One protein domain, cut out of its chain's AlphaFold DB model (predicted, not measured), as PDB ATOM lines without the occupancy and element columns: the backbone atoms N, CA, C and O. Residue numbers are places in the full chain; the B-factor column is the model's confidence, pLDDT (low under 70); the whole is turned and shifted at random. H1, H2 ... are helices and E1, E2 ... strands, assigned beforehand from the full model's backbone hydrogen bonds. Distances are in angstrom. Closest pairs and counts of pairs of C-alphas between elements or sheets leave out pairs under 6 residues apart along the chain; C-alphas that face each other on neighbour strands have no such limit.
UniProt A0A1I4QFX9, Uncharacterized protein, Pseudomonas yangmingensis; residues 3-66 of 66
ATOM      1  N   LEU A   3     -12.352  39.033 -14.074       96.88
ATOM      2  CA  LEU A   3     -12.165  38.278 -12.832       96.88
ATOM      3  C   LEU A   3     -11.483  36.970 -13.208       96.88
ATOM      4  O   LEU A   3     -12.085  36.144 -13.878       96.88
ATOM      5  N   ASP A   4     -10.219  36.805 -12.851       97.31
ATOM      6  CA  ASP A   4      -9.416  35.668 -13.278       97.31
ATOM      7  C   ASP A   4      -9.426  34.532 -12.260       97.31
ATOM      8  O   ASP A   4      -9.384  34.775 -11.052       97.31
ATOM      9  N   LYS A   5      -9.357  33.290 -12.748       97.06
ATOM     10  CA  LYS A   5      -9.251  32.092 -11.906       97.06
ATOM     11  C   LYS A   5      -8.061  32.094 -10.938       97.06
ATOM     12  O   LYS A   5      -8.080  31.402  -9.925       97.06
ATOM     13  N   VAL A   6      -7.010  32.873 -11.210       95.75
ATOM     14  CA  VAL A   6      -5.874  33.037 -10.279       95.75
ATOM     15  C   VAL A   6      -6.161  34.023  -9.131       95.75
ATOM     16  O   VAL A   6      -5.298  34.265  -8.280       95.75
ATOM     17  N   GLY A   7      -7.368  34.597  -9.090       94.94
ATOM     18  CA  GLY A   7      -7.821  35.557  -8.085       94.94
ATOM     19  C   GLY A   7      -7.431  37.002  -8.393       94.94
ATOM     20  O   GLY A   7      -7.279  37.801  -7.467       94.94
ATOM     21  N   ALA A   8      -7.211  37.345  -9.667       97.25
ATOM     22  CA  ALA A   8      -6.946  38.714 -10.103       97.25
ATOM     23  C   ALA A   8      -8.236  39.375 -10.601       97.25
ATOM     24  O   ALA A   8      -8.945  38.816 -11.426       97.25
ATOM     25  N   LEU A   9      -8.525  40.582 -10.122       96.75
ATOM     26  CA  LEU A   9      -9.561  41.455 -10.660       96.75
ATOM     27  C   LEU A   9      -8.871  42.582 -11.422       96.75
ATOM     28  O   LEU A   9      -8.081  43.315 -10.829       96.75
ATOM     29  N   VAL A  10      -9.176  42.733 -12.708       97.25
ATOM     30  CA  VAL A  10      -8.613  43.773 -13.579       97.25
ATOM     31  C   VAL A  10      -9.738  44.572 -14.224       97.25
ATOM     32  O   VAL A  10     -10.687  44.021 -14.789       97.25
ATOM     33  N   ILE A  11      -9.636  45.895 -14.164       95.50
ATOM     34  CA  ILE A  11     -10.551  46.807 -14.844       95.50
ATOM     35  C   ILE A  11      -9.831  47.318 -16.086       95.50
ATOM     36  O   ILE A  11      -8.875  48.071 -15.985       95.50
ATOM     37  N   TRP A  12     -10.279  46.883 -17.259       95.75
ATOM     38  CA  TRP A  12      -9.748  47.336 -18.541       95.75
ATOM     39  C   TRP A  12     -10.468  48.619 -18.961       95.75
ATOM     40  O   TRP A  12     -11.593  48.550 -19.453       95.75
ATOM     41  N   CYS A  13      -9.842  49.773 -18.739       94.69
ATOM     42  CA  CYS A  13     -10.381  51.065 -19.154       94.69
ATOM     43  C   CYS A  13      -9.996  51.317 -20.610       94.69
ATOM     44  O   CYS A  13      -8.805  51.344 -20.936       94.69
ATOM     45  N   LYS A  14     -10.996  51.503 -21.470       94.75
ATOM     46  CA  LYS A  14     -10.812  51.756 -22.898       94.75
ATOM     47  C   LYS A  14     -11.280  53.164 -23.258       94.75
ATOM     48  O   LYS A  14     -12.172  53.690 -22.594       94.75
ATOM     49  N   ASP A  15     -10.678  53.754 -24.280       94.00
ATOM     50  CA  ASP A  15     -11.200  54.963 -24.917       94.00
ATOM     51  C   ASP A  15     -12.353  54.649 -25.894       94.00
ATOM     52  O   ASP A  15     -12.781  53.501 -26.039       94.00
ATOM     53  N   GLU A  16     -12.853  55.680 -26.580       92.94
ATOM     54  CA  GLU A  16     -13.950  55.582 -27.554       92.94
ATOM     55  C   GLU A  16     -13.614  54.702 -28.774       92.94
ATOM     56  O   GLU A  16     -14.514  54.220 -29.459       92.94
ATOM     57  N   HIS A  17     -12.327  54.451 -29.038       95.00
ATOM     58  CA  HIS A  17     -11.853  53.574 -30.109       95.00
ATOM     59  C   HIS A  17     -11.584  52.142 -29.622       95.00
ATOM     60  O   HIS A  17     -11.114  51.300 -30.389       95.00
ATOM     61  N   GLY A  18     -11.886  51.845 -28.353       91.06
ATOM     62  CA  GLY A  18     -11.663  50.539 -27.745       91.06
ATOM     63  C   GLY A  18     -10.208  50.277 -27.345       91.06
ATOM     64  O   GLY A  18      -9.882  49.148 -26.969       91.06
ATOM     65  N   VAL A  19      -9.334  51.286 -27.397       96.38
ATOM     66  CA  VAL A  19      -7.922  51.156 -27.022       96.38
ATOM     67  C   VAL A  19      -7.803  51.184 -25.507       96.38
ATOM     68  O   VAL A  19      -8.341  52.070 -24.848       96.38
ATOM     69  N   VAL A  20      -7.083  50.217 -24.932       95.69
ATOM     70  CA  VAL A  20      -6.834  50.178 -23.486       95.69
ATOM     71  C   VAL A  20      -5.906  51.328 -23.097       95.69
ATOM     72  O   VAL A  20      -4.744  51.354 -23.495       95.69
ATOM     73  N   VAL A  21      -6.412  52.244 -22.274       97.31
ATOM     74  CA  VAL A  21      -5.664  53.406 -21.769       97.31
ATOM     75  C   VAL A  21      -5.163  53.208 -20.338       97.31
ATOM     76  O   VAL A  21      -4.199  53.845 -19.923       97.31
ATOM     77  N   SER A  22      -5.794  52.319 -19.562       97.12
ATOM     78  CA  SER A  22      -5.304  51.901 -18.243       97.12
ATOM     79  C   SER A  22      -5.891  50.555 -17.813       97.12
ATOM     80  O   SER A  22      -6.922  50.111 -18.323       97.12
ATOM     81  N   SER A  23      -5.218  49.899 -16.863       96.06
ATOM     82  CA  SER A  23      -5.614  48.581 -16.359       96.06
ATOM     83  C   SER A  23      -5.376  48.420 -14.849       96.06
ATOM     84  O   SER A  23      -4.534  47.609 -14.445       96.06
ATOM     85  N   PRO A  24      -6.046  49.200 -13.979       96.50
ATOM     86  CA  PRO A  24      -5.935  48.990 -12.542       96.50
ATOM     87  C   PRO A  24      -6.441  47.594 -12.162       96.50
ATOM     88  O   PRO A  24      -7.406  47.077 -12.732       96.50
ATOM     89  N   GLY A  25      -5.793  46.987 -11.172       96.75
ATOM     90  CA  GLY A  25      -6.154  45.655 -10.711       96.75
ATOM     91  C   GLY A  25      -5.852  45.418  -9.239       96.75
ATOM     92  O   GLY A  25      -5.071  46.132  -8.611       96.75
ATOM     93  N   THR A  26      -6.499  44.400  -8.682       97.31
ATOM     94  CA  THR A  26      -6.320  43.945  -7.302       97.31
ATOM     95  C   THR A  26      -6.498  42.437  -7.214       97.31
ATOM     96  O   THR A  26      -7.219  41.835  -8.001       97.31
ATOM     97  N   SER A  27      -5.878  41.810  -6.222       97.00
ATOM     98  CA  SER A  27      -6.063  40.389  -5.914       97.00
ATOM     99  C   SER A  27      -6.633  40.150  -4.517       97.00
ATOM    100  O   SER A  27      -6.718  39.015  -4.058       97.00
ATOM    101  N   TYR A  28      -7.031  41.212  -3.810       96.44
ATOM    102  CA  TYR A  28      -7.436  41.110  -2.407       96.44
ATOM    103  C   TYR A  28      -8.683  40.236  -2.205       96.44
ATOM    104  O   TYR A  28      -8.736  39.456  -1.253       96.44
ATOM    105  N   HIS A  29      -9.641  40.303  -3.136       94.31
ATOM    106  CA  HIS A  29     -10.892  39.540  -3.083       94.31
ATOM    107  C   HIS A  29     -10.677  38.019  -2.991       94.31
ATOM    108  O   HIS A  29     -11.461  37.341  -2.331       94.31
ATOM    109  N   ARG A  30      -9.570  37.493  -3.543       95.62
ATOM    110  CA  ARG A  30      -9.242  36.054  -3.528       95.62
ATOM    111  C   ARG A  30      -9.127  35.450  -2.125       95.62
ATOM    112  O   ARG A  30      -9.096  34.237  -1.974       95.62
ATOM    113  N   ARG A  31      -8.973  36.291  -1.094       95.62
ATOM    114  CA  ARG A  31      -8.926  35.862   0.312       95.62
ATOM    115  C   ARG A  31     -10.301  35.469   0.860       95.62
ATOM    116  O   ARG A  31     -10.354  34.843   1.910       95.62
ATOM    117  N   PHE A  32     -11.379  35.866   0.186       95.25
ATOM    118  CA  PHE A  32     -12.749  35.750   0.691       95.25
ATOM    119  C   PHE A  32     -13.671  34.999  -0.262       95.25
ATOM    120  O   PHE A  32     -14.578  34.313   0.195       95.25
ATOM    121  N   VAL A  33     -13.442  35.126  -1.571       96.25
ATOM    122  CA  VAL A  33     -14.239  34.453  -2.596       96.25
ATOM    123  C   VAL A  33     -13.342  33.637  -3.516       96.25
ATOM    124  O   VAL A  33     -12.246  34.066  -3.886       96.25
ATOM    125  N   HIS A  34     -13.811  32.446  -3.866       96.44
ATOM    126  CA  HIS A  34     -13.173  31.568  -4.828       96.44
ATOM    127  C   HIS A  34     -13.688  31.876  -6.235       96.44
ATOM    128  O   HIS A  34     -14.890  32.029  -6.448       96.44
ATOM    129  N   THR A  35     -12.772  31.944  -7.194       97.00
ATOM    130  CA  THR A  35     -13.059  32.261  -8.594       97.00
ATOM    131  C   THR A  35     -12.617  31.057  -9.427       97.00
ATOM    132  O   THR A  35     -11.425  30.929  -9.699       97.00
ATOM    133  N   PRO A  36     -13.520  30.114  -9.752       96.00
ATOM    134  CA  PRO A  36     -13.130  28.834 -10.354       96.00
ATOM    135  C   PRO A  36     -12.702  28.965 -11.825       96.00
ATOM    136  O   PRO A  36     -11.923  28.154 -12.327       96.00
ATOM    137  N   GLU A  37     -13.174  30.000 -12.515       97.06
ATOM    138  CA  GLU A  37     -12.904  30.269 -13.927       97.06
ATOM    139  C   GLU A  37     -12.648  31.760 -14.178       97.06
ATOM    140  O   GLU A  37     -12.838  32.594 -13.296       97.06
ATOM    141  N   THR A  38     -12.184  32.098 -15.382       97.81
ATOM    142  CA  THR A  38     -11.953  33.494 -15.766       97.81
ATOM    143  C   THR A  38     -13.203  34.072 -16.425       97.81
ATOM    144  O   THR A  38     -13.617  33.603 -17.482       97.81
ATOM    145  N   TYR A  39     -13.748  35.143 -15.852       97.50
ATOM    146  CA  TYR A  39     -14.850  35.922 -16.411       97.50
ATOM    147  C   TYR A  39     -14.317  37.181 -17.093       97.50
ATOM    148  O   TYR A  39     -13.609  37.978 -16.474       97.50
ATOM    149  N   LEU A  40     -14.692  37.384 -18.355       96.56
ATOM    150  CA  LEU A  40     -14.453  38.615 -19.109       96.56
ATOM    151  C   LEU A  40     -15.797  39.280 -19.382       96.56
ATOM    152  O   LEU A  40     -16.649  38.697 -20.045       96.56
ATOM    153  N   VAL A  41     -15.979  40.496 -18.875       95.31
ATOM    154  CA  VAL A  41     -17.250  41.222 -18.981       95.31
ATOM    155  C   VAL A  41     -16.988  42.596 -19.573       95.31
ATOM    156  O   VAL A  41     -16.207  43.374 -19.014       95.31
ATOM    157  N   ASP A  42     -17.602  42.887 -20.715       92.88
ATOM    158  CA  ASP A  42     -17.568  44.213 -21.331       92.88
ATOM    159  C   ASP A  42     -18.768  45.016 -20.830       92.88
ATOM    160  O   ASP A  42     -19.891  44.517 -20.837       92.88
ATOM    161  N   LYS A  43     -18.512  46.220 -20.318       90.31
ATOM    162  CA  LYS A  43     -19.520  47.069 -19.672       90.31
ATOM    163  C   LYS A  43     -19.215  48.531 -19.929       90.31
ATOM    164  O   LYS A  43     -18.044  48.907 -20.019       90.31
ATOM    165  N   GLN A  44     -20.260  49.345 -19.983       90.25
ATOM    166  CA  GLN A  44     -20.134  50.794 -20.078       90.25
ATOM    167  C   GLN A  44     -19.831  51.423 -18.714       90.25
ATOM    168  O   GLN A  44     -20.116  50.861 -17.651       90.25
ATOM    169  N   ALA A  45     -19.244  52.619 -18.738       87.12
ATOM    170  CA  ALA A  45     -18.998  53.382 -17.523       87.12
ATOM    171  C   ALA A  45     -20.320  53.680 -16.795       87.12
ATOM    172  O   ALA A  45     -21.279  54.161 -17.393       87.12
ATOM    173  N   GLY A  46     -20.358  53.398 -15.491       89.56
ATOM    174  CA  GLY A  46     -21.549  53.586 -14.659       89.56
ATOM    175  C   GLY A  46     -22.526  52.407 -14.652       89.56
ATOM    176  O   GLY A  46     -23.444  52.410 -13.836       89.56
ATOM    177  N   GLU A  47     -22.329  51.381 -15.485       93.81
ATOM    178  CA  GLU A  47     -23.136  50.163 -15.399       93.81
ATOM    179  C   GLU A  47     -22.794  49.348 -14.150       93.81
ATOM    180  O   GLU A  47     -21.628  49.094 -13.834       93.81
ATOM    181  N   THR A  48     -23.832  48.867 -13.468       94.50
ATOM    182  CA  THR A  48     -23.682  47.963 -12.327       94.50
ATOM    183  C   THR A  48     -23.119  46.624 -12.783       94.50
ATOM    184  O   THR A  48     -23.641  46.002 -13.710       94.50
ATOM    185  N   LEU A  49     -22.075  46.166 -12.098       93.25
ATOM    186  CA  LEU A  49     -21.600  44.791 -12.165       93.25
ATOM    187  C   LEU A  49     -22.377  43.931 -11.168       93.25
ATOM    188  O   LEU A  49     -22.442  44.268  -9.984       93.25
ATOM    189  N   VAL A  50     -22.902  42.803 -11.630       95.81
ATOM    190  CA  VAL A  50     -23.574  41.817 -10.784       95.81
ATOM    191  C   VAL A  50     -22.695  40.578 -10.682       95.81
ATOM    192  O   VAL A  50     -22.332  39.985 -11.692       95.81
ATOM    193  N   ILE A  51     -22.352  40.183  -9.455       96.44
ATOM    194  CA  ILE A  51     -21.623  38.944  -9.161       96.44
ATOM    195  C   ILE A  51     -22.549  38.056  -8.337       96.44
ATOM    196  O   ILE A  51     -22.954  38.437  -7.238       96.44
ATOM    197  N   GLU A  52     -22.866  36.876  -8.856       97.88
ATOM    198  CA  GLU A  52     -23.599  35.860  -8.106       97.88
ATOM    199  C   GLU A  52     -22.607  34.965  -7.362       97.88
ATOM    200  O   GLU A  52     -21.629  34.468  -7.935       97.88
ATOM    201  N   LEU A  53     -22.874  34.770  -6.072       97.88
ATOM    202  CA  LEU A  53     -22.086  33.923  -5.191       97.88
ATOM    203  C   LEU A  53     -22.950  32.775  -4.682       97.88
ATOM    204  O   LEU A  53     -24.079  32.995  -4.245       97.88
ATOM    205  N   GLU A  54     -22.377  31.581  -4.645       98.25
ATOM    206  CA  GLU A  54     -22.954  30.441  -3.942       98.25
ATOM    207  C   GLU A  54     -22.036  29.989  -2.814       98.25
ATOM    208  O   GLU A  54     -20.807  30.039  -2.915       98.25
ATOM    209  N   GLN A  55     -22.637  29.519  -1.723       98.00
ATOM    210  CA  GLN A  55     -21.892  28.849  -0.670       98.00
ATOM    211  C   GLN A  55     -21.702  27.374  -1.035       98.00
ATOM    212  O   GLN A  55     -22.667  26.616  -1.116       98.00
ATOM    213  N   GLN A  56     -20.448  26.957  -1.196       96.81
ATOM    214  CA  GLN A  56     -20.061  25.567  -1.425       96.81
ATOM    215  C   GLN A  56     -19.199  25.093  -0.250       96.81
ATOM    216  O   GLN A  56     -17.994  25.346  -0.172       96.81
ATOM    217  N   GLY A  57     -19.841  24.445   0.725       95.75
ATOM    218  CA  GLY A  57     -19.207  24.097   1.998       95.75
ATOM    219  C   GLY A  57     -18.804  25.347   2.791       95.75
ATOM    220  O   GLY A  57     -19.645  26.179   3.129       95.75
ATOM    221  N   SER A  58     -17.512  25.482   3.097       94.62
ATOM    222  CA  SER A  58     -16.956  26.654   3.789       94.62
ATOM    223  C   SER A  58     -16.540  27.794   2.850       94.62
ATOM    224  O   SER A  58     -16.071  28.825   3.329       94.62
ATOM    225  N   LEU A  59     -16.683  27.621   1.532       95.31
ATOM    226  CA  LEU A  59     -16.235  28.583   0.527       95.31
ATOM    227  C   LEU A  59     -17.411  29.381  -0.041       95.31
ATOM    228  O   LEU A  59     -18.448  28.813  -0.372       95.31
ATOM    229  N   ALA A  60     -17.220  30.690  -0.217       97.88
ATOM    230  CA  ALA A  60     -18.044  31.502  -1.107       97.88
ATOM    231  C   ALA A  60     -17.441  31.439  -2.517       97.88
ATOM    232  O   ALA A  60     -16.266  31.761  -2.696       97.88
ATOM    233  N   VAL A  61     -18.217  31.006  -3.506       97.88
ATOM    234  CA  VAL A  61     -17.751  30.736  -4.872       97.88
ATOM    235  C   VAL A  61     -18.479  31.652  -5.845       97.88
ATOM    236  O   VAL A  61     -19.703  31.736  -5.805       97.88
ATOM    237  N   ILE A  62     -17.734  32.335  -6.715       97.69
ATOM    238  CA  ILE A  62     -18.314  33.065  -7.845       97.69
ATOM    239  C   ILE A  62     -18.864  32.043  -8.832       97.69
ATOM    240  O   ILE A  62     -18.108  31.204  -9.319       97.69
ATOM    241  N   VAL A  63     -20.162  32.134  -9.118       97.62
ATOM    242  CA  VAL A  63     -20.830  31.231 -10.066       97.62
ATOM    243  C   VAL A  63     -21.243  31.922 -11.358       97.62
ATOM    244  O   VAL A  63     -21.385  31.245 -12.371       97.62
ATOM    245  N   LYS A  64     -21.422  33.250 -11.344       96.81
ATOM    246  CA  LYS A  64     -21.782  34.072 -12.511       96.81
ATOM    247  C   LYS A  64     -21.381  35.532 -12.317       96.81
ATOM    248  O   LYS A  64     -21.347  36.033 -11.192       96.81
ATOM    249  N   VAL A  65     -21.129  36.219 -13.432       96.19
ATOM    250  CA  VAL A  65     -20.794  37.649 -13.481       96.19
ATOM    251  C   VAL A  65     -21.451  38.293 -14.708       96.19
ATOM    252  O   VAL A  65     -21.325  37.744 -15.804       96.19
ATOM    253  N   TYR A  66     -22.106  39.449 -14.536       91.62
ATOM    254  CA  TYR A  66     -22.786  40.218 -15.597       91.62
ATOM    255  C   TYR A  66     -22.538  41.728 -15.484       91.62
ATOM    256  O   TYR A  66     -22.384  42.242 -14.353       91.62
TER     257      TYR A  66
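What this domain is: This is residues 3 to 66 of the 66 residues of an uncharacterized protein of Pseudomonas yangmingensis (UniProt A0A1I4QFX9). Little regular structure makes up this rod: a narrow loop folding back on itself, residues 9 to 26 with E1, reaches toward one end, and the hairpin of E2 and E3 toward the other. Of 64 printed residues, 20 are in named elements, mostly strand: E1, short helix H1, E2, E3 in that order, with E2 - E3 an antiparallel sheet. It is only just loose, close to compact, with a radius of gyration of the C-alphas of 13.1 A and spans of 44 by 19 by 17 A.

Where its parts are: From Leu 3, go to C-alpha 20 at (-6.834, 50.178, -23.486), where E1, residues 20 to 22, begins. H1 is residues 28 to 31. E2, residues 51 to 56, runs 15.5 A; E3, residues 59 to 65, runs 17.3 A to C-alpha 65 at (-20.794, 37.649, -13.481).

How they stand to each other: In the hairpin E2 and E3, find N 54 and O 61, 2.9 A apart, within hydrogen-bond range. Residues 33 to 34 pair, parallel, with residues 60 to 61 of E3. E1 pairs with no named strand, but residues 13 to 14 pair with it, antiparallel. E1 and H1 are apart. H1 is too short for an O i to N i+4 pair; its one O i to N i+3 pair is within range.

The domain as a whole: The C-alphas farthest apart, His 17 and Gly 57, are 44.2 A apart. The printed part has no cut, H1 to E2 is a long link of 19 residues, and no printed residue is under pLDDT 70.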